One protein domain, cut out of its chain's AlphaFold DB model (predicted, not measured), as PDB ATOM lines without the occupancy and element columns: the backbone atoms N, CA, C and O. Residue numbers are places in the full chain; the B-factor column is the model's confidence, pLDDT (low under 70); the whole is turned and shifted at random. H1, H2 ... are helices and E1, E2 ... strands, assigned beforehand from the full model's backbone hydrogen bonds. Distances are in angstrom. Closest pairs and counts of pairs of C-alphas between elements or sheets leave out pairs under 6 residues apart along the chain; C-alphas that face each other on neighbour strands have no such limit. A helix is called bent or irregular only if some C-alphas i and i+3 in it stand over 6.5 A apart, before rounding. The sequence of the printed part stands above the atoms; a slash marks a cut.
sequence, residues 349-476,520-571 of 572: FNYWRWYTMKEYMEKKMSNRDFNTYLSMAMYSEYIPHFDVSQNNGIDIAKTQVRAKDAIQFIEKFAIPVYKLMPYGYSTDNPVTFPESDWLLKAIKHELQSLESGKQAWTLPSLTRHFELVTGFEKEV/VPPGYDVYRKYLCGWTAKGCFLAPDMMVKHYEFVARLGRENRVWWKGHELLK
ATOM      1  N   PHE A 349      22.222   1.548  53.934       73.38
ATOM      2  CA  PHE A 349      22.506   0.811  52.687       73.38
ATOM      3  C   PHE A 349      21.634   1.241  51.500       73.38
ATOM      4  O   PHE A 349      22.146   1.371  50.391       73.38
ATOM      5  N   ASN A 350      20.339   1.504  51.704       69.94
ATOM      6  CA  ASN A 350      19.459   1.956  50.617       69.94
ATOM      7  C   ASN A 350      19.847   3.342  50.084       69.94
ATOM      8  O   ASN A 350      19.772   3.567  48.879       69.94
ATOM      9  N   TYR A 351      20.335   4.234  50.949       71.25
ATOM     10  CA  TYR A 351      20.874   5.522  50.516       71.25
ATOM     11  C   TYR A 351      22.116   5.348  49.664       71.25
ATOM     12  O   TYR A 351      22.168   5.904  48.579       71.25
ATOM     13  N   TRP A 352      23.086   4.547  50.106       74.50
ATOM     14  CA  TRP A 352      24.319   4.361  49.343       74.50
ATOM     15  C   TRP A 352      24.084   3.616  48.024       74.50
ATOM     16  O   TRP A 352      24.681   3.988  47.020       74.50
ATOM     17  N   ARG A 353      23.148   2.653  47.975       80.88
ATOM     18  CA  ARG A 353      22.670   2.051  46.714       80.88
ATOM     19  C   ARG A 353      22.120   3.112  45.760       80.88
ATOM     20  O   ARG A 353      22.525   3.153  44.602       80.88
ATOM     21  N   TRP A 354      21.208   3.961  46.239       79.88
ATOM     22  CA  TRP A 354      20.638   5.037  45.433       79.88
ATOM     23  C   TRP A 354      21.688   6.061  45.011       79.88
ATOM     24  O   TRP A 354      21.770   6.357  43.830       79.88
ATOM     25  N   TYR A 355      22.503   6.561  45.938       74.88
ATOM     26  CA  TYR A 355      23.511   7.589  45.688       74.88
ATOM     27  C   TYR A 355      24.517   7.109  44.639       74.88
ATOM     28  O   TYR A 355      24.746   7.798  43.650       74.88
ATOM     29  N   THR A 356      25.022   5.876  44.781       80.25
ATOM     30  CA  THR A 356      25.853   5.232  43.756       80.25
ATOM     31  C   THR A 356      25.134   5.145  42.408       80.25
ATOM     32  O   THR A 356      25.751   5.428  41.385       80.25
ATOM     33  N   MET A 357      23.847   4.776  42.366       83.06
ATOM     34  CA  MET A 357      23.115   4.716  41.095       83.06
ATOM     35  C   MET A 357      22.801   6.087  40.498       83.06
ATOM     36  O   MET A 357      22.846   6.215  39.278       83.06
ATOM     37  N   LYS A 358      22.496   7.097  41.318       78.06
ATOM     38  CA  LYS A 358      22.297   8.488  40.904       78.06
ATOM     39  C   LYS A 358      23.584   9.004  40.279       78.06
ATOM     40  O   LYS A 358      23.568   9.388  39.118       78.06
ATOM     41  N   GLU A 359      24.701   8.902  40.994       76.00
ATOM     42  CA  GLU A 359      26.021   9.298  40.502       76.00
ATOM     43  C   GLU A 359      26.402   8.537  39.222       76.00
ATOM     44  O   GLU A 359      26.859   9.143  38.254       76.00
ATOM     45  N   TYR A 360      26.153   7.225  39.169       81.88
ATOM     46  CA  TYR A 360      26.359   6.420  37.967       81.88
ATOM     47  C   TYR A 360      25.498   6.913  36.788       81.88
ATOM     48  O   TYR A 360      26.015   7.116  35.692       81.88
ATOM     49  N   MET A 361      24.205   7.167  36.996       80.31
ATOM     50  CA  MET A 361      23.304   7.692  35.964       80.31
ATOM     51  C   MET A 361      23.681   9.112  35.509       80.31
ATOM     52  O   MET A 361      23.622   9.413  34.318       80.31
ATOM     53  N   GLU A 362      24.065   9.983  36.438       73.75
ATOM     54  CA  GLU A 362      24.403  11.387  36.182       73.75
ATOM     55  C   GLU A 362      25.796  11.558  35.567       73.75
ATOM     56  O   GLU A 362      26.009  12.517  34.828       73.75
ATOM     57  N   LYS A 363      26.735  10.632  35.803       73.69
ATOM     58  CA  LYS A 363      28.080  10.659  35.203       73.69
ATOM     59  C   LYS A 363      28.198   9.777  33.960       73.69
ATOM     60  O   LYS A 363      28.569  10.276  32.905       73.69
ATOM     61  N   LYS A 364      27.866   8.485  34.063       71.81
ATOM     62  CA  LYS A 364      28.065   7.490  32.987       71.81
ATOM     63  C   LYS A 364      26.943   7.459  31.945       71.81
ATOM     64  O   LYS A 364      27.135   6.904  30.873       71.81
ATOM     65  N   MET A 365      25.785   8.056  32.232       71.56
ATOM     66  CA  MET A 365      24.629   8.083  31.321       71.56
ATOM     67  C   MET A 365      24.123   9.517  31.049       71.56
ATOM     68  O   MET A 365      22.973   9.720  30.637       71.56
ATOM     69  N   SER A 366      24.985  10.518  31.262       67.81
ATOM     70  CA  SER A 366      24.833  11.898  30.777       67.81
ATOM     71  C   SER A 366      25.753  12.165  29.574       67.81
ATOM     72  O   SER A 366      26.467  11.273  29.121       67.81
ATOM     73  N   ASN A 367      25.681  13.376  29.013       66.62
ATOM     74  CA  ASN A 367      26.042  13.690  27.624       66.62
ATOM     75  C   ASN A 367      27.374  13.104  27.116       66.62
ATOM     76  O   ASN A 367      27.401  12.597  25.999       66.62
ATOM     77  N   ARG A 368      28.461  13.147  27.902       68.50
ATOM     78  CA  ARG A 368      29.781  12.677  27.438       68.50
ATOM     79  C   ARG A 368      29.814  11.164  27.223       68.50
ATOM     80  O   ARG A 368      30.117  10.719  26.123       68.50
ATOM     81  N   ASP A 369      29.480  10.394  28.252       75.56
ATOM     82  CA  ASP A 369      29.571   8.932  28.199       75.56
ATOM     83  C   ASP A 369      28.365   8.341  27.438       75.56
ATOM     84  O   ASP A 369      28.491   7.314  26.772       75.56
ATOM     85  N   PHE A 370      27.224   9.047  27.389       84.69
ATOM     86  CA  PHE A 370      26.098   8.686  26.518       84.69
ATOM     87  C   PHE A 370      26.473   8.710  25.023       84.69
ATOM     88  O   PHE A 370      26.022   7.843  24.276       84.69
ATOM     89  N   ASN A 371      27.359   9.616  24.584       86.81
ATOM     90  CA  ASN A 371      27.878   9.603  23.209       86.81
ATOM     91  C   ASN A 371      28.676   8.320  22.889       86.81
ATOM     92  O   ASN A 371      28.677   7.883  21.737       86.81
ATOM     93  N   THR A 372      29.301   7.666  23.877       87.56
ATOM     94  CA  THR A 372      29.945   6.354  23.685       87.56
ATOM     95  C   THR A 372      28.907   5.273  23.387       87.56
ATOM     96  O   THR A 372      29.069   4.535  22.415       87.56
ATOM     97  N   TYR A 373      27.799   5.229  24.135       89.50
ATOM     98  CA  TYR A 373      26.692   4.310  23.843       89.50
ATOM     99  C   TYR A 373      26.035   4.597  22.485       89.50
ATOM    100  O   TYR A 373      25.727   3.658  21.759       89.50
ATOM    101  N   LEU A 374      25.870   5.868  22.098       91.25
ATOM    102  CA  LEU A 374      25.381   6.226  20.759       91.25
ATOM    103  C   LEU A 374      26.349   5.775  19.655       91.25
ATOM    104  O   LEU A 374      25.910   5.273  18.625       91.25
ATOM    105  N   SER A 375      27.660   5.896  19.876       90.50
ATOM    106  CA  SER A 375      28.676   5.414  18.932       90.50
ATOM    107  C   SER A 375      28.601   3.895  18.769       90.50
ATOM    108  O   SER A 375      28.579   3.392  17.651       90.50
ATOM    109  N   MET A 376      28.496   3.154  19.875       91.06
ATOM    110  CA  MET A 376      28.333   1.696  19.851       91.06
ATOM    111  C   MET A 376      27.015   1.270  19.188       91.06
ATOM    112  O   MET A 376      27.030   0.377  18.348       91.06
ATOM    113  N   ALA A 377      25.901   1.945  19.493       93.44
ATOM    114  CA  ALA A 377      24.608   1.721  18.842       93.44
ATOM    115  C   ALA A 377      24.651   2.012  17.331       93.44
ATOM    116  O   ALA A 377      23.964   1.355  16.555       93.44
ATOM    117  N   MET A 378      25.450   2.989  16.902       93.62
ATOM    118  CA  MET A 378      25.685   3.272  15.488       93.62
ATOM    119  C   MET A 378      26.504   2.154  14.822       93.62
ATOM    120  O   MET A 378      26.140   1.703  13.741       93.62
ATOM    121  N   TYR A 379      27.576   1.669  15.461       92.69
ATOM    122  CA  TYR A 379      28.383   0.558  14.934       92.69
ATOM    123  C   TYR A 379      27.633  -0.781  14.885       92.69
ATOM    124  O   TYR A 379      27.965  -1.620  14.053       92.69
ATOM    125  N   SER A 380      26.627  -0.988  15.739       93.31
ATOM    126  CA  SER A 380      25.735  -2.156  15.690       93.31
ATOM    127  C   SER A 380      24.518  -1.974  14.772       93.31
ATOM    128  O   SER A 380      23.601  -2.792  14.813       93.31
ATOM    129  N   GLU A 381      24.475  -0.892  13.981       93.75
ATOM    130  CA  GLU A 381      23.346  -0.490  13.120       93.75
ATOM    131  C   GLU A 381      22.006  -0.306  13.875       93.75
ATOM    132  O   GLU A 381      20.931  -0.165  13.285       93.75
ATOM    133  N   TYR A 382      22.050  -0.246  15.211       94.06
ATOM    134  CA  TYR A 382      20.886  -0.011  16.061       94.06
ATOM    135  C   TYR A 382      20.359   1.424  15.923       94.06
ATOM    136  O   TYR A 382      19.150   1.647  16.034       94.06
ATOM    137  N   ILE A 383      21.212   2.398  15.607       95.44
ATOM    138  CA  ILE A 383      20.788   3.728  15.146       95.44
ATOM    139  C   ILE A 383      21.487   4.102  13.831       95.44
ATOM    140  O   ILE A 383      22.604   3.647  13.595       95.44
ATOM    141  N   PRO A 384      20.865   4.926  12.961       93.94
ATOM    142  CA  PRO A 384      21.505   5.396  11.738       93.94
ATOM    143  C   PRO A 384      22.789   6.178  12.025       93.94
ATOM    144  O   PRO A 384      22.883   6.879  13.036       93.94
ATOM    145  N   HIS A 385      23.737   6.126  11.088       91.38
ATOM    146  CA  HIS A 385      24.964   6.911  11.165       91.38
ATOM    147  C   HIS A 385      24.697   8.416  11.299       91.38
ATOM    148  O   HIS A 385      23.860   8.993  10.600       91.38
ATOM    149  N   PHE A 386      25.459   9.049  12.188       88.62
ATOM    150  CA  PHE A 386      25.494  10.490  12.402       88.62
ATOM    151  C   PHE A 386      26.930  10.922  12.730       88.62
ATOM    152  O   PHE A 386      27.784  10.099  13.059       88.62
ATOM    153  N   ASP A 387      27.207  12.218  12.621       83.31
ATOM    154  CA  ASP A 387      28.537  12.768  12.878       83.31
ATOM    155  C   ASP A 387      28.803  12.903  14.388       83.31
ATOM    156  O   ASP A 387      28.332  13.831  15.046       83.31
ATOM    157  N   VAL A 388      29.576  11.960  14.934       73.69
ATOM    158  CA  VAL A 388      29.972  11.919  16.353       73.69
ATOM    159  C   VAL A 388      30.997  13.014  16.703       73.69
ATOM    160  O   VAL A 388      31.184  13.312  17.880       73.69
ATOM    161  N   SER A 389      31.646  13.656  15.719       72.06
ATOM    162  CA  SER A 389      32.642  14.709  15.987       72.06
ATOM    163  C   SER A 389      32.030  16.000  16.551       72.06
ATOM    164  O   SER A 389      32.734  16.833  17.122       72.06
ATOM    165  N   GLN A 390      30.708  16.152  16.446       69.94
ATOM    166  CA  GLN A 390      29.974  17.278  17.005       69.94
ATOM    167  C   GLN A 390      29.671  17.029  18.488       69.94
ATOM    168  O   GLN A 390      29.034  16.038  18.848       69.94
ATOM    169  N   ASN A 391      30.034  17.983  19.353       64.88
ATOM    170  CA  ASN A 391      29.815  17.916  20.811       64.88
ATOM    171  C   ASN A 391      28.345  17.679  21.240       64.88
ATOM    172  O   ASN A 391      28.097  17.331  22.394       64.88
ATOM    173  N   ASN A 392      27.386  17.815  20.317       71.62
ATOM    174  CA  ASN A 392      25.948  17.651  20.539       71.62
ATOM    175  C   ASN A 392      25.382  16.366  19.897       71.62
ATOM    176  O   ASN A 392      24.214  16.341  19.507       71.62
ATOM    177  N   GLY A 393      26.180  15.294  19.778       77.19
ATOM    178  CA  GLY A 393      25.755  14.000  19.212       77.19
ATOM    179  C   GLY A 393      24.381  13.510  19.704       77.19
ATOM    180  O   GLY A 393      23.566  13.042  18.913       77.19
ATOM    181  N   ILE A 394      24.078  13.723  20.988       81.81
ATOM    182  CA  ILE A 394      22.801  13.387  21.636       81.81
ATOM    183  C   ILE A 394      21.558  14.107  21.065       81.81
ATOM    184  O   ILE A 394      20.462  13.544  21.088       81.81
ATOM    185  N   ASP A 395      21.710  15.323  20.534       86.12
ATOM    186  CA  ASP A 395      20.602  16.127  19.993       86.12
ATOM    187  C   ASP A 395      20.317  15.814  18.518       86.12
ATOM    188  O   ASP A 395      19.182  15.964  18.052       86.12
ATOM    189  N   ILE A 396      21.349  15.380  17.784       89.25
ATOM    190  CA  ILE A 396      21.294  15.089  16.343       89.25
ATOM    191  C   ILE A 396      21.062  13.608  16.034       89.25
ATOM    192  O   ILE A 396      20.481  13.299  14.989       89.25
ATOM    193  N   ALA A 397      21.481  12.703  16.926       92.50
ATOM    194  CA  ALA A 397      21.251  11.272  16.791       92.50
ATOM    195  C   ALA A 397      19.752  10.989  16.662       92.50
ATOM    196  O   ALA A 397      18.916  11.559  17.371       92.50
ATOM    197  N   LYS A 398      19.408  10.084  15.745       95.62
ATOM    198  CA  LYS A 398      18.029   9.662  15.496       95.62
ATOM    199  C   LYS A 398      17.868   8.189  15.818       95.62
ATOM    200  O   LYS A 398      18.780   7.412  15.581       95.62
ATOM    201  N   THR A 399      16.697   7.795  16.292       96.56
ATOM    202  CA  THR A 399      16.331   6.386  16.457       96.56
ATOM    203  C   THR A 399      14.932   6.123  15.914       96.56
ATOM    204  O   THR A 399      14.081   7.016  15.917       96.56
ATOM    205  N   GLN A 400      14.686   4.902  15.449       97.12
ATOM    206  CA  GLN A 400      13.332   4.377  15.292       97.12
ATOM    207  C   GLN A 400      12.955   3.672  16.595       97.12
ATOM    208  O   GLN A 400      13.762   2.940  17.167       97.12
ATOM    209  N   VAL A 401      11.738   3.905  17.084       97.38
ATOM    210  CA  VAL A 401      11.292   3.304  18.345       97.38
ATOM    211  C   VAL A 401      11.203   1.787  18.190       97.38
ATOM    212  O   VAL A 401      10.465   1.299  17.341       97.38
ATOM    213  N   ARG A 402      11.942   1.063  19.037       97.50
ATOM    214  CA  ARG A 402      11.823  -0.387  19.233       97.50
ATOM    215  C   ARG A 402      11.156  -0.622  20.579       97.50
ATOM    216  O   ARG A 402      11.788  -0.469  21.627       97.50
ATOM    217  N   ALA A 403       9.862  -0.923  20.568       97.44
ATOM    218  CA  ALA A 403       9.035  -0.892  21.768       97.44
ATOM    219  C   ALA A 403       9.509  -1.927  22.792       97.44
ATOM    220  O   ALA A 403       9.682  -1.607  23.965       97.44
ATOM    221  N   LYS A 404       9.795  -3.153  22.340       97.69
ATOM    222  CA  LYS A 404      10.280  -4.255  23.186       97.69
ATOM    223  C   LYS A 404      11.547  -3.890  23.971       97.69
ATOM    224  O   LYS A 404      11.635  -4.192  25.163       97.69
ATOM    225  N   ASP A 405      12.499  -3.243  23.311       97.06
ATOM    226  CA  ASP A 405      13.821  -2.950  23.865       97.06
ATOM    227  C   ASP A 405      13.752  -1.770  24.843       97.06
ATOM    228  O   ASP A 405      14.245  -1.862  25.969       97.06
ATOM    229  N   ALA A 406      13.019  -0.712  24.478       97.00
ATOM    230  CA  ALA A 406      12.744   0.420  25.361       97.00
ATOM    231  C   ALA A 406      11.934   0.013  26.609       97.00
ATOM    232  O   ALA A 406      12.253   0.450  27.717       97.00
ATOM    233  N   ILE A 407      10.935  -0.870  26.463       97.50
ATOM    234  CA  ILE A 407      10.175  -1.440  27.590       97.50
ATOM    235  C   ILE A 407      11.104  -2.244  28.507       97.50
ATOM    236  O   ILE A 407      11.087  -2.054  29.723       97.50
ATOM    237  N   GLN A 408      11.958  -3.101  27.938       96.75
ATOM    238  CA  GLN A 408      12.921  -3.864  28.727       96.75
ATOM    239  C   GLN A 408      13.879  -2.945  29.501       96.75
ATOM    240  O   GLN A 408      14.152  -3.211  30.673       96.75
ATOM    241  N   PHE A 409      14.354  -1.864  28.876       95.62
ATOM    242  CA  PHE A 409      15.217  -0.879  29.519       95.62
ATOM    243  C   PHE A 409      14.538  -0.214  30.723       95.62
ATOM    244  O   PHE A 409      15.107  -0.198  31.818       95.62
ATOM    245  N   ILE A 410      13.309   0.292  30.570       95.75
ATOM    246  CA  ILE A 410      12.630   0.958  31.690       95.75
ATOM    247  C   ILE A 410      12.301  -0.017  32.824       95.75
ATOM    248  O   ILE A 410      12.513   0.323  33.984       95.75
ATOM    249  N   GLU A 411      11.870  -1.244  32.519       96.19
ATOM    250  CA  GLU A 411      11.488  -2.232  33.536       96.19
ATOM    251  C   GLU A 411      12.674  -2.863  34.273       96.19
ATOM    252  O   GLU A 411      12.548  -3.175  35.459       96.19
ATOM    253  N   LYS A 412      13.820  -3.062  33.605       95.50
ATOM    254  CA  LYS A 412      15.010  -3.694  34.207       95.50
ATOM    255  C   LYS A 412      16.039  -2.705  34.749       95.50
ATOM    256  O   LYS A 412      16.854  -3.102  35.579       95.50
ATOM    257  N   PHE A 413      16.019  -1.447  34.304       92.94
ATOM    258  CA  PHE A 413      16.988  -0.431  34.715       92.94
ATOM    259  C   PHE A 413      16.324   0.790  35.357       92.94
ATOM    260  O   PHE A 413      16.424   0.952  36.570       92.94
ATOM    261  N   ALA A 414      15.619   1.630  34.590       92.25
ATOM    262  CA  ALA A 414      15.167   2.938  35.086       92.25
ATOM    263  C   ALA A 414      14.219   2.827  36.297       92.25
ATOM    264  O   ALA A 414      14.422   3.479  37.320       92.25
ATOM    265  N   ILE A 415      13.217   1.949  36.223       93.88
ATOM    266  CA  ILE A 415      12.250   1.741  37.304       93.88
ATOM    267  C   ILE A 415      12.925   1.114  38.543       93.88
ATOM    268  O   ILE A 415      12.784   1.681  39.627       93.88
ATOM    269  N   PRO A 416      13.696   0.006  38.450       92.88
ATOM    270  CA  PRO A 416      14.444  -0.530  39.588       92.88
ATOM    271  C   PRO A 416      15.436   0.448  40.224       92.88
ATOM    272  O   PRO A 416      15.576   0.432  41.441       92.88
ATOM    273  N   VAL A 417      16.088   1.320  39.447       88.19
ATOM    274  CA  VAL A 417      16.973   2.353  40.007       88.19
ATOM    275  C   VAL A 417      16.180   3.391  40.793       88.19
ATOM    276  O   VAL A 417      16.543   3.693  41.928       88.19
ATOM    277  N   TYR A 418      15.057   3.880  40.258       86.25
ATOM    278  CA  TYR A 418      14.190   4.794  41.007       86.25
ATOM    279  C   TYR A 418      13.594   4.121  42.256       86.25
ATOM    280  O   TYR A 418      13.467   4.768  43.292       86.25
ATOM    281  N   LYS A 419      13.330   2.801  42.231       85.69
ATOM    282  CA  LYS A 419      12.922   2.020  43.422       85.69
ATOM    283  C   LYS A 419      13.947   2.041  44.563       85.69
ATOM    284  O   LYS A 419      13.550   1.843  45.707       85.69
ATOM    285  N   LEU A 420      15.235   2.275  44.287       81.50
ATOM    286  CA  LEU A 420      16.270   2.369  45.326       81.50
ATOM    287  C   LEU A 420      16.202   3.680  46.123       81.50
ATOM    288  O   LEU A 420      16.784   3.741  47.205       81.50
ATOM    289  N   MET A 421      15.502   4.707  45.618       71.94
ATOM    290  CA  MET A 421      15.377   6.002  46.294       71.94
ATOM    291  C   MET A 421      14.876   5.848  47.741       71.94
ATOM    292  O   MET A 421      13.866   5.174  47.975       71.94
ATOM    293  N   PRO A 422      15.542   6.480  48.724       61.59
ATOM    294  CA  PRO A 422      15.313   6.224  50.140       61.59
ATOM    295  C   PRO A 422      14.143   7.051  50.703       61.59
ATOM    296  O   PRO A 422      14.306   7.817  51.657       61.59
ATOM    297  N   TYR A 423      12.944   6.841  50.156       51.41
ATOM    298  CA  TYR A 423      11.699   7.501  50.571       51.41
ATOM    299  C   TYR A 423      11.210   7.135  51.994       51.41
ATOM    300  O   TYR A 423      10.150   7.561  52.411       51.41
ATOM    301  N   GLY A 424      11.954   6.362  52.789       51.62
ATOM    302  CA  GLY A 424      11.545   5.961  54.143       51.62
ATOM    303  C   GLY A 424      10.686   4.697  54.155       51.62
ATOM    304  O   GLY A 424      11.125   3.701  54.729       51.62
ATOM    305  N   TYR A 425       9.534   4.683  53.473       49.88
ATOM    306  CA  TYR A 425       8.791   3.444  53.200       49.88
ATOM    307  C   TYR A 425       8.733   3.111  51.700       49.88
ATOM    308  O   TYR A 425       8.924   3.958  50.829       49.88
ATOM    309  N   SER A 426       8.473   1.840  51.383       56.12
ATOM    310  CA  SER A 426       8.370   1.351  50.001       56.12
ATOM    311  C   SER A 426       7.133   1.870  49.269       56.12
ATOM    312  O   SER A 426       7.213   2.124  48.071       56.12
ATOM    313  N   THR A 427       6.029   2.067  49.994       57.69
ATOM    314  CA  THR A 427       4.768   2.670  49.526       57.69
ATOM    315  C   THR A 427       4.908   4.105  49.046       57.69
ATOM    316  O   THR A 427       3.995   4.616  48.415       57.69
ATOM    317  N   ASP A 428       6.019   4.761  49.372       53.56
ATOM    318  CA  ASP A 428       6.249   6.200  49.199       53.56
ATOM    319  C   ASP A 428       7.056   6.486  47.948       53.56
ATOM    320  O   ASP A 428       7.159   7.631  47.501       53.56
ATOM    321  N   ASN A 429       7.659   5.430  47.409       66.06
ATOM    322  CA  ASN A 429       8.345   5.491  46.154       66.06
ATOM    323  C   ASN A 429       7.295   5.669  45.049       66.06
ATOM    324  O   ASN A 429       6.427   4.797  44.919       66.06
ATOM    325  N   PRO A 430       7.372   6.736  44.230       74.94
ATOM    326  CA  PRO A 430       6.420   6.991  43.160       74.94
ATOM    327  C   PRO A 430       6.173   5.827  42.223       74.94
ATOM    328  O   PRO A 430       5.060   5.669  41.737       74.94
ATOM    329  N   VAL A 431       7.160   4.952  42.042       83.94
ATOM    330  CA  VAL A 431       7.025   3.710  41.278       83.94
ATOM    331  C   VAL A 431       5.870   2.815  41.766       83.94
ATOM    332  O   VAL A 431       5.374   2.004  40.993       83.94
ATOM    333  N   THR A 432       5.450   2.923  43.029       79.88
ATOM    334  CA  THR A 432       4.411   2.073  43.639       79.88
ATOM    335  C   THR A 432       2.997   2.660  43.600       79.88
ATOM    336  O   THR A 432       2.069   2.027  44.103       79.88
ATOM    337  N   PHE A 433       2.800   3.844  43.009       79.06
ATOM    338  CA  PHE A 433       1.468   4.452  42.922       79.06
ATOM    339  C   PHE A 433       0.609   3.829  41.818       79.06
ATOM    340  O   PHE A 433       1.133   3.533  40.740       79.06
ATOM    341  N   PRO A 434      -0.720   3.727  42.013       76.69
ATOM    342  CA  PRO A 434      -1.648   3.361  40.944       76.69
ATOM    343  C   PRO A 434      -1.486   4.241  39.695       76.69
ATOM    344  O   PRO A 434      -1.504   3.745  38.571       76.69
ATOM    345  N   GLU A 435      -1.264   5.546  39.876       79.62
ATOM    346  CA  GLU A 435      -0.992   6.506  38.802       79.62
ATOM    347  C   GLU A 435       0.274   6.150  38.007       79.62
ATOM    348  O   GLU A 435       0.332   6.376  36.800       79.62
ATOM    349  N   SER A 436       1.274   5.547  38.652       83.69
ATOM    350  CA  SER A 436       2.520   5.118  38.010       83.69
ATOM    351  C   SER A 436       2.372   3.824  37.212       83.69
ATOM    352  O   SER A 436       3.021   3.677  36.174       83.69
ATOM    353  N   ASP A 437       1.475   2.924  37.620       84.25
ATOM    354  CA  ASP A 437       1.071   1.784  36.788       84.25
ATOM    355  C   ASP A 437       0.308   2.253  35.539       84.25
ATOM    356  O   ASP A 437       0.515   1.722  34.445       84.25
ATOM    357  N   TRP A 438      -0.550   3.273  35.671       84.06
ATOM    358  CA  TRP A 438      -1.215   3.913  34.530       84.06
ATOM    359  C   TRP A 438      -0.222   4.613  33.600       84.06
ATOM    360  O   TRP A 438      -0.279   4.401  32.388       84.06
ATOM    361  N   LEU A 439       0.733   5.364  34.152       89.69
ATOM    362  CA  LEU A 439       1.831   5.978  33.403       89.69
ATOM    363  C   LEU A 439       2.627   4.937  32.606       89.69
ATOM    364  O   LEU A 439       2.868   5.122  31.414       89.69
ATOM    365  N   LEU A 440       3.003   3.821  33.237       93.56
ATOM    366  CA  LEU A 440       3.744   2.747  32.575       93.56
ATOM    367  C   LEU A 440       2.920   2.086  31.459       93.56
ATOM    368  O   LEU A 440       3.468   1.787  30.398       93.56
ATOM    369  N   LYS A 441       1.609   1.882  31.654       90.62
ATOM    370  CA  LYS A 441       0.705   1.388  30.598       90.62
ATOM    371  C   LYS A 441       0.619   2.365  29.422       90.62
ATOM    372  O   LYS A 441       0.740   1.926  28.281       90.62
ATOM    373  N   ALA A 442       0.468   3.663  29.690       89.75
ATOM    374  CA  ALA A 442       0.422   4.702  28.661       89.75
ATOM    375  C   ALA A 442       1.731   4.761  27.855       89.75
ATOM    376  O   ALA A 442       1.698   4.738  26.628       89.75
ATOM    377  N   ILE A 443       2.886   4.729  28.531       95.19
ATOM    378  CA  ILE A 443       4.206   4.679  27.886       95.19
ATOM    379  C   ILE A 443       4.365   3.418  27.021       95.19
ATOM    380  O   ILE A 443       4.819   3.515  25.884       95.19
ATOM    381  N   LYS A 444       3.969   2.238  27.520       96.69
ATOM    382  CA  LYS A 444       4.027   0.974  26.762       96.69
ATOM    383  C   LYS A 444       3.175   1.015  25.492       96.69
ATOM    384  O   LYS A 444       3.654   0.614  24.436       96.69
ATOM    385  N   HIS A 445       1.943   1.511  25.601       93.31
ATOM    386  CA  HIS A 445       1.039   1.677  24.463       93.31
ATOM    387  C   HIS A 445       1.612   2.659  23.431       93.31
ATOM    388  O   HIS A 445       1.642   2.369  22.236       93.31
ATOM    389  N   GLU A 446       2.134   3.800  23.888       96.31
ATOM    390  CA  GLU A 446       2.714   4.804  22.997       96.31
ATOM    391  C   GLU A 446       3.973   4.292  22.286       96.31
ATOM    392  O   GLU A 446       4.127   4.501  21.086       96.31
ATOM    393  N   LEU A 447       4.840   3.541  22.972       97.75
ATOM    394  CA  LEU A 447       5.999   2.890  22.350       97.75
ATOM    395  C   LEU A 447       5.592   1.963  21.191       97.75
ATOM    396  O   LEU A 447       6.219   2.003  20.134       97.75
ATOM    397  N   GLN A 448       4.530   1.170  21.361       96.62
ATOM    398  CA  GLN A 448       3.994   0.275  20.322       96.62
ATOM    399  C   GLN A 448       3.381   1.056  19.141       96.62
ATOM    400  O   GLN A 448       3.538   0.669  17.978       96.62
ATOM    401  N   SER A 449       2.726   2.184  19.429       94.56
ATOM    402  CA  SER A 449       2.205   3.107  18.412       94.56
ATOM    403  C   SER A 449       3.335   3.722  17.572       94.56
ATOM    404  O   SER A 449       3.313   3.673  16.339       94.56
ATOM    405  N   LEU A 450       4.381   4.226  18.234       95.69
ATOM    406  CA  LEU A 450       5.533   4.862  17.592       95.69
ATOM    407  C   LEU A 450       6.381   3.886  16.763       95.69
ATOM    408  O   LEU A 450       6.838   4.254  15.679       95.69
ATOM    409  N   GLU A 451       6.561   2.649  17.237       96.62
ATOM    410  CA  GLU A 451       7.224   1.562  16.499       96.62
ATOM    411  C   GLU A 451       6.504   1.273  15.172       96.62
ATOM    412  O   GLU A 451       7.127   1.230  14.107       96.62
ATOM    413  N   SER A 452       5.169   1.194  15.212       93.75
ATOM    414  CA  SER A 452       4.327   0.991  14.026       93.75
ATOM    415  C   SER A 452       4.452   2.131  13.004       93.75
ATOM    416  O   SER A 452       4.408   1.892  11.796       93.75
ATOM    417  N   GLY A 453       4.649   3.371  13.470       90.94
ATOM    418  CA  GLY A 453       4.813   4.552  12.618       90.94
ATOM    419  C   GLY A 453       6.161   4.653  11.890       90.94
ATOM    420  O   GLY A 453       6.275   5.452  10.962       90.94
ATOM    421  N   LYS A 454       7.189   3.886  12.297       90.94
ATOM    422  CA  LYS A 454       8.566   3.892  11.738       90.94
ATOM    423  C   LYS A 454       9.247   5.271  11.649       90.94
ATOM    424  O   LYS A 454      10.277   5.422  10.986       90.94
ATOM    425  N   GLN A 455       8.701   6.284  12.317       94.56
ATOM    426  CA  GLN A 455       9.257   7.632  12.340       94.56
ATOM    427  C   GLN A 455      10.600   7.630  13.083       94.56
ATOM    428  O   GLN A 455      10.746   6.993  14.125       94.56
ATOM    429  N   ALA A 456      11.573   8.368  12.550       95.62
ATOM    430  CA  ALA A 456      12.844   8.612  13.218       95.62
ATOM    431  C   ALA A 456      12.732   9.825  14.162       95.62
ATOM    432  O   ALA A 456      12.255  10.888  13.758       95.62
ATOM    433  N   TRP A 457      13.202   9.675  15.399       97.00
ATOM    434  CA  TRP A 457      13.104  10.671  16.471       97.00
ATOM    435  C   TRP A 457      14.475  11.036  17.033       97.00
ATOM    436  O   TRP A 457      15.322  10.160  17.175       97.00
ATOM    437  N   THR A 458      14.675  12.301  17.406       95.75
ATOM    438  CA  THR A 458      15.828  12.733  18.223       95.75
ATOM    439  C   THR A 458      15.502  12.618  19.711       95.75
ATOM    440  O   THR A 458      14.326  12.662  20.082       95.75
ATOM    441  N   LEU A 459      16.508  12.518  20.590       94.00
ATOM    442  CA  LEU A 459      16.251  12.365  22.028       94.00
ATOM    443  C   LEU A 459      15.396  13.510  22.622       94.00
ATOM    444  O   LEU A 459      14.437  13.197  23.339       94.00
ATOM    445  N   PRO A 460      15.631  14.804  22.305       94.50
ATOM    446  CA  PRO A 460      14.796  15.888  22.829       94.50
ATOM    447  C   PRO A 460      13.351  15.840  22.317       94.50
ATOM    448  O   PRO A 460      12.415  16.106  23.073       94.50
ATOM    449  N   SER A 461      13.145  15.475  21.044       95.75
ATOM    450  CA  SER A 461      11.796  15.394  20.464       95.75
ATOM    451  C   SER A 461      10.997  14.219  21.027       95.75
ATOM    452  O   SER A 461       9.824  14.395  21.348       95.75
ATOM    453  N   LEU A 462      11.636  13.062  21.229       96.38
ATOM    454  CA  LEU A 462      11.013  11.883  21.831       96.38
ATOM    455  C   LEU A 462      10.719  12.073  23.329       96.38
ATOM    456  O   LEU A 462       9.653  11.684  23.800       96.38
ATOM    457  N   THR A 463      11.621  12.727  24.071       95.12
ATOM    458  CA  THR A 463      11.400  13.069  25.489       95.12
ATOM    459  C   THR A 463      10.169  13.958  25.640       95.12
ATOM    460  O   THR A 463       9.245  13.615  26.379       95.12
ATOM    461  N   ARG A 464      10.108  15.054  24.870       93.19
ATOM    462  CA  ARG A 464       8.962  15.971  24.861       93.19
ATOM    463  C   ARG A 464       7.667  15.277  24.430       93.19
ATOM    464  O   ARG A 464       6.609  15.597  24.961       93.19
ATOM    465  N   HIS A 465       7.738  14.342  23.483       94.50
ATOM    466  CA  HIS A 465       6.582  13.554  23.055       94.50
ATOM    467  C   HIS A 465       5.995  12.748  24.219       94.50
ATOM    468  O   HIS A 465       4.813  12.893  24.517       94.50
ATOM    469  N   PHE A 466       6.818  11.988  24.953       94.94
ATOM    470  CA  PHE A 466       6.337  11.258  26.131       94.94
ATOM    471  C   PHE A 466       5.816  12.181  27.239       94.94
ATOM    472  O   PHE A 466       4.804  11.856  27.858       94.94
ATOM    473  N   GLU A 467       6.447  13.333  27.486       90.56
ATOM    474  CA  GLU A 467       5.947  14.304  28.472       90.56
ATOM    475  C   GLU A 467       4.562  14.868  28.109       90.56
ATOM    476  O   GLU A 467       3.751  15.084  29.009       90.56
ATOM    477  N   LEU A 468       4.276  15.061  26.814       88.12
ATOM    478  CA  LEU A 468       2.970  15.511  26.316       88.12
ATOM    479  C   LEU A 468       1.911  14.400  26.377       88.12
ATOM    480  O   LEU A 468       0.814  14.643  26.867       88.12
ATOM    481  N   VAL A 469       2.240  13.179  25.933       86.44
ATOM    482  CA  VAL A 469       1.326  12.013  25.959       86.44
ATOM    483  C   VAL A 469       0.902  11.656  27.390       86.44
ATOM    484  O   VAL A 469      -0.219  11.212  27.619       86.44
ATOM    485  N   THR A 470       1.800  11.842  28.358       85.12
ATOM    486  CA  THR A 470       1.592  11.454  29.765       85.12
ATOM    487  C   THR A 470       1.222  12.624  30.684       85.12
ATOM    488  O   THR A 470       1.013  12.434  31.885       85.12
ATOM    489  N   GLY A 471       1.164  13.845  30.151       77.50
ATOM    490  CA  GLY A 471       0.883  15.056  30.913       77.50
ATOM    491  C   GLY A 471      -0.597  15.205  31.271       77.50
ATOM    492  O   GLY A 471      -1.472  15.083  30.422       77.50
ATOM    493  N   PHE A 472      -0.880  15.576  32.521       61.97
ATOM    494  CA  PHE A 472      -2.219  15.990  32.972       61.97
ATOM    495  C   PHE A 472      -2.519  17.469  32.672       61.97
ATOM    496  O   PHE A 472      -3.271  18.111  33.411       61.97
ATOM    497  N   GLU A 473      -1.881  18.063  31.659       49.97
ATOM    498  CA  GLU A 473      -2.054  19.492  31.407       49.97
ATOM    499  C   GLU A 473      -3.512  19.804  31.061       49.97
ATOM    500  O   GLU A 473      -4.144  19.159  30.221       49.97
ATOM    501  N   LYS A 474      -4.040  20.828  31.745       41.00
ATOM    502  CA  LYS A 474      -5.287  21.493  31.366       41.00
ATOM    503  C   LYS A 474      -5.245  21.832  29.883       41.00
ATOM    504  O   LYS A 474      -4.170  22.051  29.332       41.00
ATOM    505  N   GLU A 475      -6.425  21.971  29.287       35.81
ATOM    506  CA  GLU A 475      -6.594  22.605  27.983       35.81
ATOM    507  C   GLU A 475      -5.770  23.899  27.932       35.81
ATOM    508  O   GLU A 475      -6.142  24.926  28.499       35.81
ATOM    509  N   VAL A 476      -4.607  23.821  27.280       34.69
ATOM    510  CA  VAL A 476      -3.879  24.997  26.834       34.69
ATOM    511  C   VAL A 476      -4.767  25.573  25.748       34.69
ATOM    512  O   VAL A 476      -4.772  25.068  24.624       34.69
ATOM    513  N   VAL A 520      -2.244  14.576  41.918       55.38
ATOM    514  CA  VAL A 520      -1.233  13.523  41.807       55.38
ATOM    515  C   VAL A 520      -0.416  13.442  43.102       55.38
ATOM    516  O   VAL A 520      -0.114  14.485  43.697       55.38
ATOM    517  N   PRO A 521      -0.041  12.235  43.565       55.00
ATOM    518  CA  PRO A 521       0.804  12.091  44.743       55.00
ATOM    519  C   PRO A 521       2.131  12.866  44.593       55.00
ATOM    520  O   PRO A 521       2.692  12.921  43.494       55.00
ATOM    521  N   PRO A 522       2.662  13.509  45.647       50.56
ATOM    522  CA  PRO A 522       3.796  14.416  45.492       50.56
ATOM    523  C   PRO A 522       5.081  13.786  44.939       50.56
ATOM    524  O   PRO A 522       5.566  12.762  45.393       50.56
ATOM    525  N   GLY A 523       5.704  14.425  43.954       63.31
ATOM    526  CA  GLY A 523       6.855  13.827  43.271       63.31
ATOM    527  C   GLY A 523       6.477  12.784  42.214       63.31
ATOM    528  O   GLY A 523       7.365  12.364  41.476       63.31
ATOM    529  N   TYR A 524       5.189  12.456  42.024       75.38
ATOM    530  CA  TYR A 524       4.722  11.795  40.799       75.38
ATOM    531  C   TYR A 524       5.148  12.581  39.551       75.38
ATOM    532  O   TYR A 524       5.660  11.984  38.616       75.38
ATOM    533  N   ASP A 525       5.025  13.915  39.536       77.94
ATOM    534  CA  ASP A 525       5.477  14.736  38.398       77.94
ATOM    535  C   ASP A 525       6.986  14.608  38.133       77.94
ATOM    536  O   ASP A 525       7.419  14.603  36.979       77.94
ATOM    537  N   VAL A 526       7.795  14.482  39.192       80.62
ATOM    538  CA  VAL A 526       9.250  14.287  39.089       80.62
ATOM    539  C   VAL A 526       9.550  12.895  38.534       80.62
ATOM    540  O   VAL A 526      10.338  12.766  37.599       80.62
ATOM    541  N   TYR A 527       8.874  11.868  39.052       86.62
ATOM    542  CA  TYR A 527       8.972  10.502  38.548       86.62
ATOM    543  C   TYR A 527       8.471  10.370  37.104       86.62
ATOM    544  O   TYR A 527       9.100   9.672  36.313       86.62
ATOM    545  N   ARG A 528       7.412  11.094  36.714       90.81
ATOM    546  CA  ARG A 528       6.917  11.146  35.334       90.81
ATOM    547  C   ARG A 528       7.994  11.676  34.403       90.81
ATOM    548  O   ARG A 528       8.370  10.980  33.470       90.81
ATOM    549  N   LYS A 529       8.536  12.866  34.684       89.75
ATOM    550  CA  LYS A 529       9.608  13.471  33.874       89.75
ATOM    551  C   LYS A 529      10.841  12.572  33.791       89.75
ATOM    552  O   LYS A 529      11.369  12.356  32.702       89.75
ATOM    553  N   TYR A 530      11.247  11.988  34.921       91.50
ATOM    554  CA  TYR A 530      12.303  10.978  34.973       91.50
ATOM    555  C   TYR A 530      11.997   9.808  34.025       91.50
ATOM    556  O   TYR A 530      12.804   9.504  33.147       91.50
ATOM    557  N   LEU A 531      10.824   9.183  34.147       94.25
ATOM    558  CA  LEU A 531      10.471   8.002  33.367       94.25
ATOM    559  C   LEU A 531      10.317   8.327  31.877       94.25
ATOM    560  O   LEU A 531      10.788   7.547  31.056       94.25
ATOM    561  N   CYS A 532       9.761   9.484  31.508       95.50
ATOM    562  CA  CYS A 532       9.692   9.952  30.120       95.50
ATOM    563  C   CYS A 532      11.093  10.121  29.508       95.50
ATOM    564  O   CYS A 532      11.369   9.558  28.446       95.50
ATOM    565  N   GLY A 533      12.002  10.823  30.196       93.69
ATOM    566  CA  GLY A 533      13.379  11.026  29.733       93.69
ATOM    567  C   GLY A 533      14.180   9.727  29.624       93.69
ATOM    568  O   GLY A 533      14.896   9.512  28.645       93.69
ATOM    569  N   TRP A 534      14.025   8.812  30.584       94.19
ATOM    570  CA  TRP A 534      14.681   7.503  30.533       94.19
ATOM    571  C   TRP A 534      14.054   6.550  29.516       94.19
ATOM    572  O   TRP A 534      14.790   5.798  28.884       94.19
ATOM    573  N   THR A 535      12.742   6.622  29.275       96.50
ATOM    574  CA  THR A 535      12.097   5.903  28.164       96.50
ATOM    575  C   THR A 535      12.684   6.364  26.835       96.50
ATOM    576  O   THR A 535      13.115   5.536  26.033       96.50
ATOM    577  N   ALA A 536      12.769   7.681  26.623       96.19
ATOM    578  CA  ALA A 536      13.340   8.244  25.409       96.19
ATOM    579  C   ALA A 536      14.802   7.811  25.211       96.19
ATOM    580  O   ALA A 536      15.145   7.391  24.111       96.19
ATOM    581  N   LYS A 537      15.634   7.815  26.268       94.00
ATOM    582  CA  LYS A 537      17.006   7.266  26.223       94.00
ATOM    583  C   LYS A 537      17.034   5.772  25.889       94.00
ATOM    584  O   LYS A 537      17.870   5.361  25.091       94.00
ATOM    585  N   GLY A 538      16.119   4.975  26.444       95.00
ATOM    586  CA  GLY A 538      16.002   3.539  26.166       95.00
ATOM    587  C   GLY A 538      15.842   3.215  24.676       95.00
ATOM    588  O   GLY A 538      16.398   2.229  24.203       95.00
ATOM    589  N   CYS A 539      15.188   4.085  23.900       96.81
ATOM    590  CA  CYS A 539      15.063   3.922  22.447       96.81
ATOM    591  C   CYS A 539      16.387   4.079  21.667       96.81
ATOM    592  O   CYS A 539      16.434   3.714  20.493       96.81
ATOM    593  N   PHE A 540      17.454   4.608  22.276       95.44
ATOM    594  CA  PHE A 540      18.788   4.747  21.662       95.44
ATOM    595  C   PHE A 540      19.785   3.677  22.125       95.44
ATOM    596  O   PHE A 540      20.869   3.565  21.560       95.44
ATOM    597  N   LEU A 541      19.435   2.895  23.149       93.06
ATOM    598  CA  LEU A 541      20.326   1.923  23.774       93.06
ATOM    599  C   LEU A 541      20.015   0.516  23.258       93.06
ATOM    600  O   LEU A 541      18.909   0.009  23.447       93.06
ATOM    601  N   ALA A 542      20.996  -0.113  22.613       92.00
ATOM    602  CA  ALA A 542      20.891  -1.496  22.166       92.00
ATOM    603  C   ALA A 542      20.862  -2.469  23.374       92.00
ATOM    604  O   ALA A 542      21.553  -2.225  24.373       92.00
ATOM    605  N   PRO A 543      20.064  -3.559  23.338       90.38
ATOM    606  CA  PRO A 543      19.875  -4.442  24.497       90.38
ATOM    607  C   PRO A 543      21.143  -5.135  25.011       90.38
ATOM    608  O   PRO A 543      21.263  -5.378  26.212       90.38
ATOM    609  N   ASP A 544      22.074  -5.452  24.114       89.75
ATOM    610  CA  ASP A 544      23.357  -6.108  24.379       89.75
ATOM    611  C   ASP A 544      24.278  -5.241  25.252       89.75
ATOM    612  O   ASP A 544      24.811  -5.722  26.254       89.75
ATOM    613  N   MET A 545      24.358  -3.940  24.956       87.50
ATOM    614  CA  MET A 545      25.068  -2.960  25.786       87.50
ATOM    615  C   MET A 545      24.500  -2.888  27.210       87.50
ATOM    616  O   MET A 545      25.216  -2.593  28.165       87.50
ATOM    617  N   MET A 546      23.204  -3.170  27.366       90.75
ATOM    618  CA  MET A 546      22.490  -2.985  28.625       90.75
ATOM    619  C   MET A 546      22.532  -4.184  29.582       90.75
ATOM    620  O   MET A 546      22.228  -4.012  30.765       90.75
ATOM    621  N   VAL A 547      22.961  -5.370  29.132       92.38
ATOM    622  CA  VAL A 547      22.951  -6.611  29.939       92.38
ATOM    623  C   VAL A 547      23.702  -6.444  31.264       92.38
ATOM    624  O   VAL A 547      23.120  -6.669  32.328       92.38
ATOM    625  N   LYS A 548      24.953  -5.963  31.225       90.38
ATOM    626  CA  LYS A 548      25.776  -5.748  32.430       90.38
ATOM    627  C   LYS A 548      25.130  -4.775  33.420       90.38
ATOM    628  O   LYS A 548      25.223  -4.959  34.633       90.38
ATOM    629  N   HIS A 549      24.451  -3.744  32.918       90.94
ATOM    630  CA  HIS A 549      23.767  -2.754  33.750       90.94
ATOM    631  C   HIS A 549      22.498  -3.334  34.397       90.94
ATOM    632  O   HIS A 549      22.245  -3.073  35.574       90.94
ATOM    633  N   TYR A 550      21.737  -4.170  33.676       93.44
ATOM    634  CA  TYR A 550      20.600  -4.907  34.241       93.44
ATOM    635  C   TYR A 550      21.048  -5.862  35.353       93.44
ATOM    636  O   TYR A 550      20.442  -5.885  36.425       93.44
ATOM    637  N   GLU A 551      22.123  -6.621  35.133       92.62
ATOM    638  CA  GLU A 551      22.691  -7.529  36.137       92.62
ATOM    639  C   GLU A 551      23.175  -6.775  37.377       92.62
ATOM    640  O   GLU A 551      22.857  -7.170  38.501       92.62
ATOM    641  N   PHE A 552      23.880  -5.656  37.182       91.88
ATOM    642  CA  PHE A 552      24.355  -4.798  38.261       91.88
ATOM    643  C   PHE A 552      23.204  -4.273  39.125       91.88
ATOM    644  O   PHE A 552      23.211  -4.486  40.337       91.88
ATOM    645  N   VAL A 553      22.173  -3.677  38.518       91.44
ATOM    646  CA  VAL A 553      21.004  -3.147  39.241       91.44
ATOM    647  C   VAL A 553      20.202  -4.267  39.921       91.44
ATOM    648  O   VAL A 553      19.835  -4.144  41.093       91.44
ATOM    649  N   ALA A 554      19.996  -5.403  39.249       91.06
ATOM    650  CA  ALA A 554      19.304  -6.558  39.823       91.06
ATOM    651  C   ALA A 554      20.081  -7.212  40.981       91.06
ATOM    652  O   ALA A 554      19.486  -7.810  41.881       91.06
ATOM    653  N   ARG A 555      21.415  -7.137  40.980       91.25
ATOM    654  CA  ARG A 555      22.268  -7.576  42.092       91.25
ATOM    655  C   ARG A 555      22.277  -6.546  43.228       91.25
ATOM    656  O   ARG A 555      22.218  -6.926  44.399       91.25
ATOM    657  N   LEU A 556      22.254  -5.256  42.892       87.94
ATOM    658  CA  LEU A 556      22.278  -4.138  43.838       87.94
ATOM    659  C   LEU A 556      21.031  -4.119  44.727       87.94
ATOM    660  O   LEU A 556      21.146  -3.956  45.939       87.94
ATOM    661  N   GLY A 557      19.859  -4.378  44.138       85.06
ATOM    662  CA  GLY A 557      18.595  -4.505  44.867       85.06
ATOM    663  C   GLY A 557      18.447  -5.776  45.719       85.06
ATOM    664  O   GLY A 557      17.507  -5.851  46.506       85.06
ATOM    665  N   ARG A 558      19.339  -6.775  45.587       86.25
ATOM    666  CA  ARG A 558      19.249  -8.066  46.306       86.25
ATOM    667  C   ARG A 558      20.272  -8.241  47.430       86.25
ATOM    668  O   ARG A 558      19.944  -8.832  48.454       86.25
ATOM    669  N   GLU A 559      21.510  -7.781  47.261       83.56
ATOM    670  CA  GLU A 559      22.583  -8.044  48.234       83.56
ATOM    671  C   GLU A 559      22.674  -6.968  49.328       83.56
ATOM    672  O   GLU A 559      23.026  -5.821  49.054       83.56
ATOM    673  N   ASN A 560      22.421  -7.340  50.588       74.19
ATOM    674  CA  ASN A 560      22.484  -6.459  51.771       74.19
ATOM    675  C   ASN A 560      23.917  -6.255  52.308       74.19
ATOM    676  O   ASN A 560      24.171  -6.394  53.501       74.19
ATOM    677  N   ARG A 561      24.858  -5.961  51.409       78.50
ATOM    678  CA  ARG A 561      26.257  -5.608  51.702       78.50
ATOM    679  C   ARG A 561      26.795  -4.728  50.580       78.50
ATOM    680  O   ARG A 561      26.341  -4.868  49.445       78.50
ATOM    681  N   VAL A 562      27.798  -3.898  50.851       75.81
ATOM    682  CA  VAL A 562      28.355  -2.985  49.842       75.81
ATOM    683  C   VAL A 562      29.389  -3.678  48.944       75.81
ATOM    684  O   VAL A 562      30.582  -3.415  48.993       75.81
ATOM    685  N   TRP A 563      28.921  -4.606  48.105       80.81
ATOM    686  CA  TRP A 563      29.760  -5.350  47.150       80.81
ATOM    687  C   TRP A 563      30.126  -4.545  45.893       80.81
ATOM    688  O   TRP A 563      30.974  -4.979  45.118       80.81
ATOM    689  N   TRP A 564      29.445  -3.423  45.644       78.12
ATOM    690  CA  TRP A 564      29.555  -2.676  44.389       78.12
ATOM    691  C   TRP A 564      30.764  -1.736  44.325       78.12
ATOM    692  O   TRP A 564      31.094  -1.266  43.237       78.12
ATOM    693  N   LYS A 565      31.462  -1.474  45.440       67.94
ATOM    694  CA  LYS A 565      32.691  -0.667  45.411       67.94
ATOM    695  C   LYS A 565      33.749  -1.346  44.540       67.94
ATOM    696  O   LYS A 565      33.973  -2.547  44.640       67.94
ATOM    697  N   GLY A 566      34.389  -0.575  43.662       67.62
ATOM    698  CA  GLY A 566      35.385  -1.108  42.732       67.62
ATOM    699  C   GLY A 566      34.815  -2.049  41.660       67.62
ATOM    700  O   GLY A 566      35.596  -2.680  40.945       67.62
ATOM    701  N   HIS A 567      33.487  -2.133  41.509       81.62
ATOM    702  CA  HIS A 567      32.863  -2.803  40.373       81.62
ATOM    703  C   HIS A 567      33.242  -2.097  39.065       81.62
ATOM    704  O   HIS A 567      33.323  -0.871  39.028       81.62
ATOM    705  N   GLU A 568      33.455  -2.854  37.985       82.12
ATOM    706  CA  GLU A 568      33.929  -2.314  36.698       82.12
ATOM    707  C   GLU A 568      33.069  -1.156  36.172       82.12
ATOM    708  O   GLU A 568      33.612  -0.141  35.757       82.12
ATOM    709  N   LEU A 569      31.742  -1.251  36.302       80.94
ATOM    710  CA  LEU A 569      30.802  -0.215  35.851       80.94
ATOM    711  C   LEU A 569      30.897   1.110  36.626       80.94
ATOM    712  O   LEU A 569      30.415   2.125  36.135       80.94
ATOM    713  N   LEU A 570      31.475   1.109  37.831       77.75
ATOM    714  CA  LEU A 570      31.657   2.317  38.642       77.75
ATOM    715  C   LEU A 570      33.061   2.919  38.513       77.75
ATOM    716  O   LEU A 570      33.312   3.987  39.070       77.75
ATOM    717  N   LYS A 571      33.987   2.254  37.812       74.38
ATOM    718  CA  LYS A 571      35.309   2.825  37.537       74.38
ATOM    719  C   LYS A 571      35.142   3.914  36.478       74.38
ATOM    720  O   LYS A 571      34.561   3.673  35.421       74.38
TER     721      LYS A 571
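AT A GLANCE: This is residues 349 to 476 and 520 to 571 of the 572 residues of the protein "RING-type domain-containing protein" of Lophiostoma macrostomum CBS 122681 (UniProt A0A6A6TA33). A tiny two-strand sheet, E1 and E2, lies at one end of a helical body in which H8, H4 and H5 stand side by side in a row and H7 packs on H4 and H5, with H6 crossing H7. H1 and H2 follow each other past H8 with few contacts to it, and short H3 packs on H2. The printed part has 180 residues, with eight named helices and two named strands in the order H1 H2 H3 E1 H4 H5 E2 H6 H7 H8; the class is mostly helix, and the sheet, order E1 - E2, is antiparallel. It is compact, with a radius of gyration of the C-alphas of 16.5 A and spans of 46 by 43 by 26 A.

HOW THE PARTS SIT: E1, residues 398 to 400, and E2, residues 456 to 458, are antiparallel neighbours, with N 399 and O 457 2.9 A apart, within hydrogen-bond range. H4, residues 403 to 419, is the hub, touching four helices. With H5, residues 434 to 453, it forms a helical hairpin at a shallow tilt of 26 degrees, opposite ways; residues 403 to 407 of H4 and 444 to 451 of H5 alone touch, closest at the C-alphas of Ala 403 and Leu 447, 4.9 A. H7, residues 524 to 538, touches H4 at a steep tilt of 43 degrees, with the C-alphas of Ala 406 and Gly 538 closest at 4.6 A; H4, H5 and H7 form a bundle, three helices grouped together. H6, residues 459 to 469, touches H7, closest at the C-alphas of Thr 463 and Gly 533, 5.1 A. H8, residues 543 to 556, touches H4 at a shallow tilt of 24 degrees, the same way, with the C-alphas of Lys 412 and Tyr 550 closest at 5.7 A. H1, residues 349 to 364, only just touches H4, with 3 pairs of C-alphas within 8 A; the closest are Met 357 and Val 417, 6.7 A. H2, residues 367 to 379, touches H3, residues 393 to 396, closest at the C-alphas of Asn 371 and Gly 393, 6.3 A. Every O i to N i+4 pair is within hydrogen-bond range in H1, H5, H6 and H7, against 8 of 9 in H2, 11 of 13 in H4 and 8 of 10 in H8; H3 is too short for one.

IN THESE COORDINATES: H1 begins at C-alpha 349 (22.506, 0.811, 52.687) and is 21.5 A long. H5, the longest at 29.1 A, ends at C-alpha 453 (4.813, 4.552, 12.618). H4, 22.2 A, has a kink of 26 degrees near residue 410 and is irregular, but only just, with C-alphas 412 and 415 6.8 A apart; H8, 19.5 A, is irregular, with C-alphas 545 and 548 7.2 A apart, and ends at C-alpha 556 (22.278, -4.138, 43.838).

THE WHOLE: The farthest C-alphas, of Glu 475 and Gly 566, are 50.4 A apart. Residues 477 to 519 are not printed, and C-alphas 476 and 520 are 19.0 A apart across the cut. The links H2 to H3 and H4 to H5 are long. Mean pLDDT of the printed part is 83.8, with 25 residues under 70, among them 422 to 429 and 472 to 476.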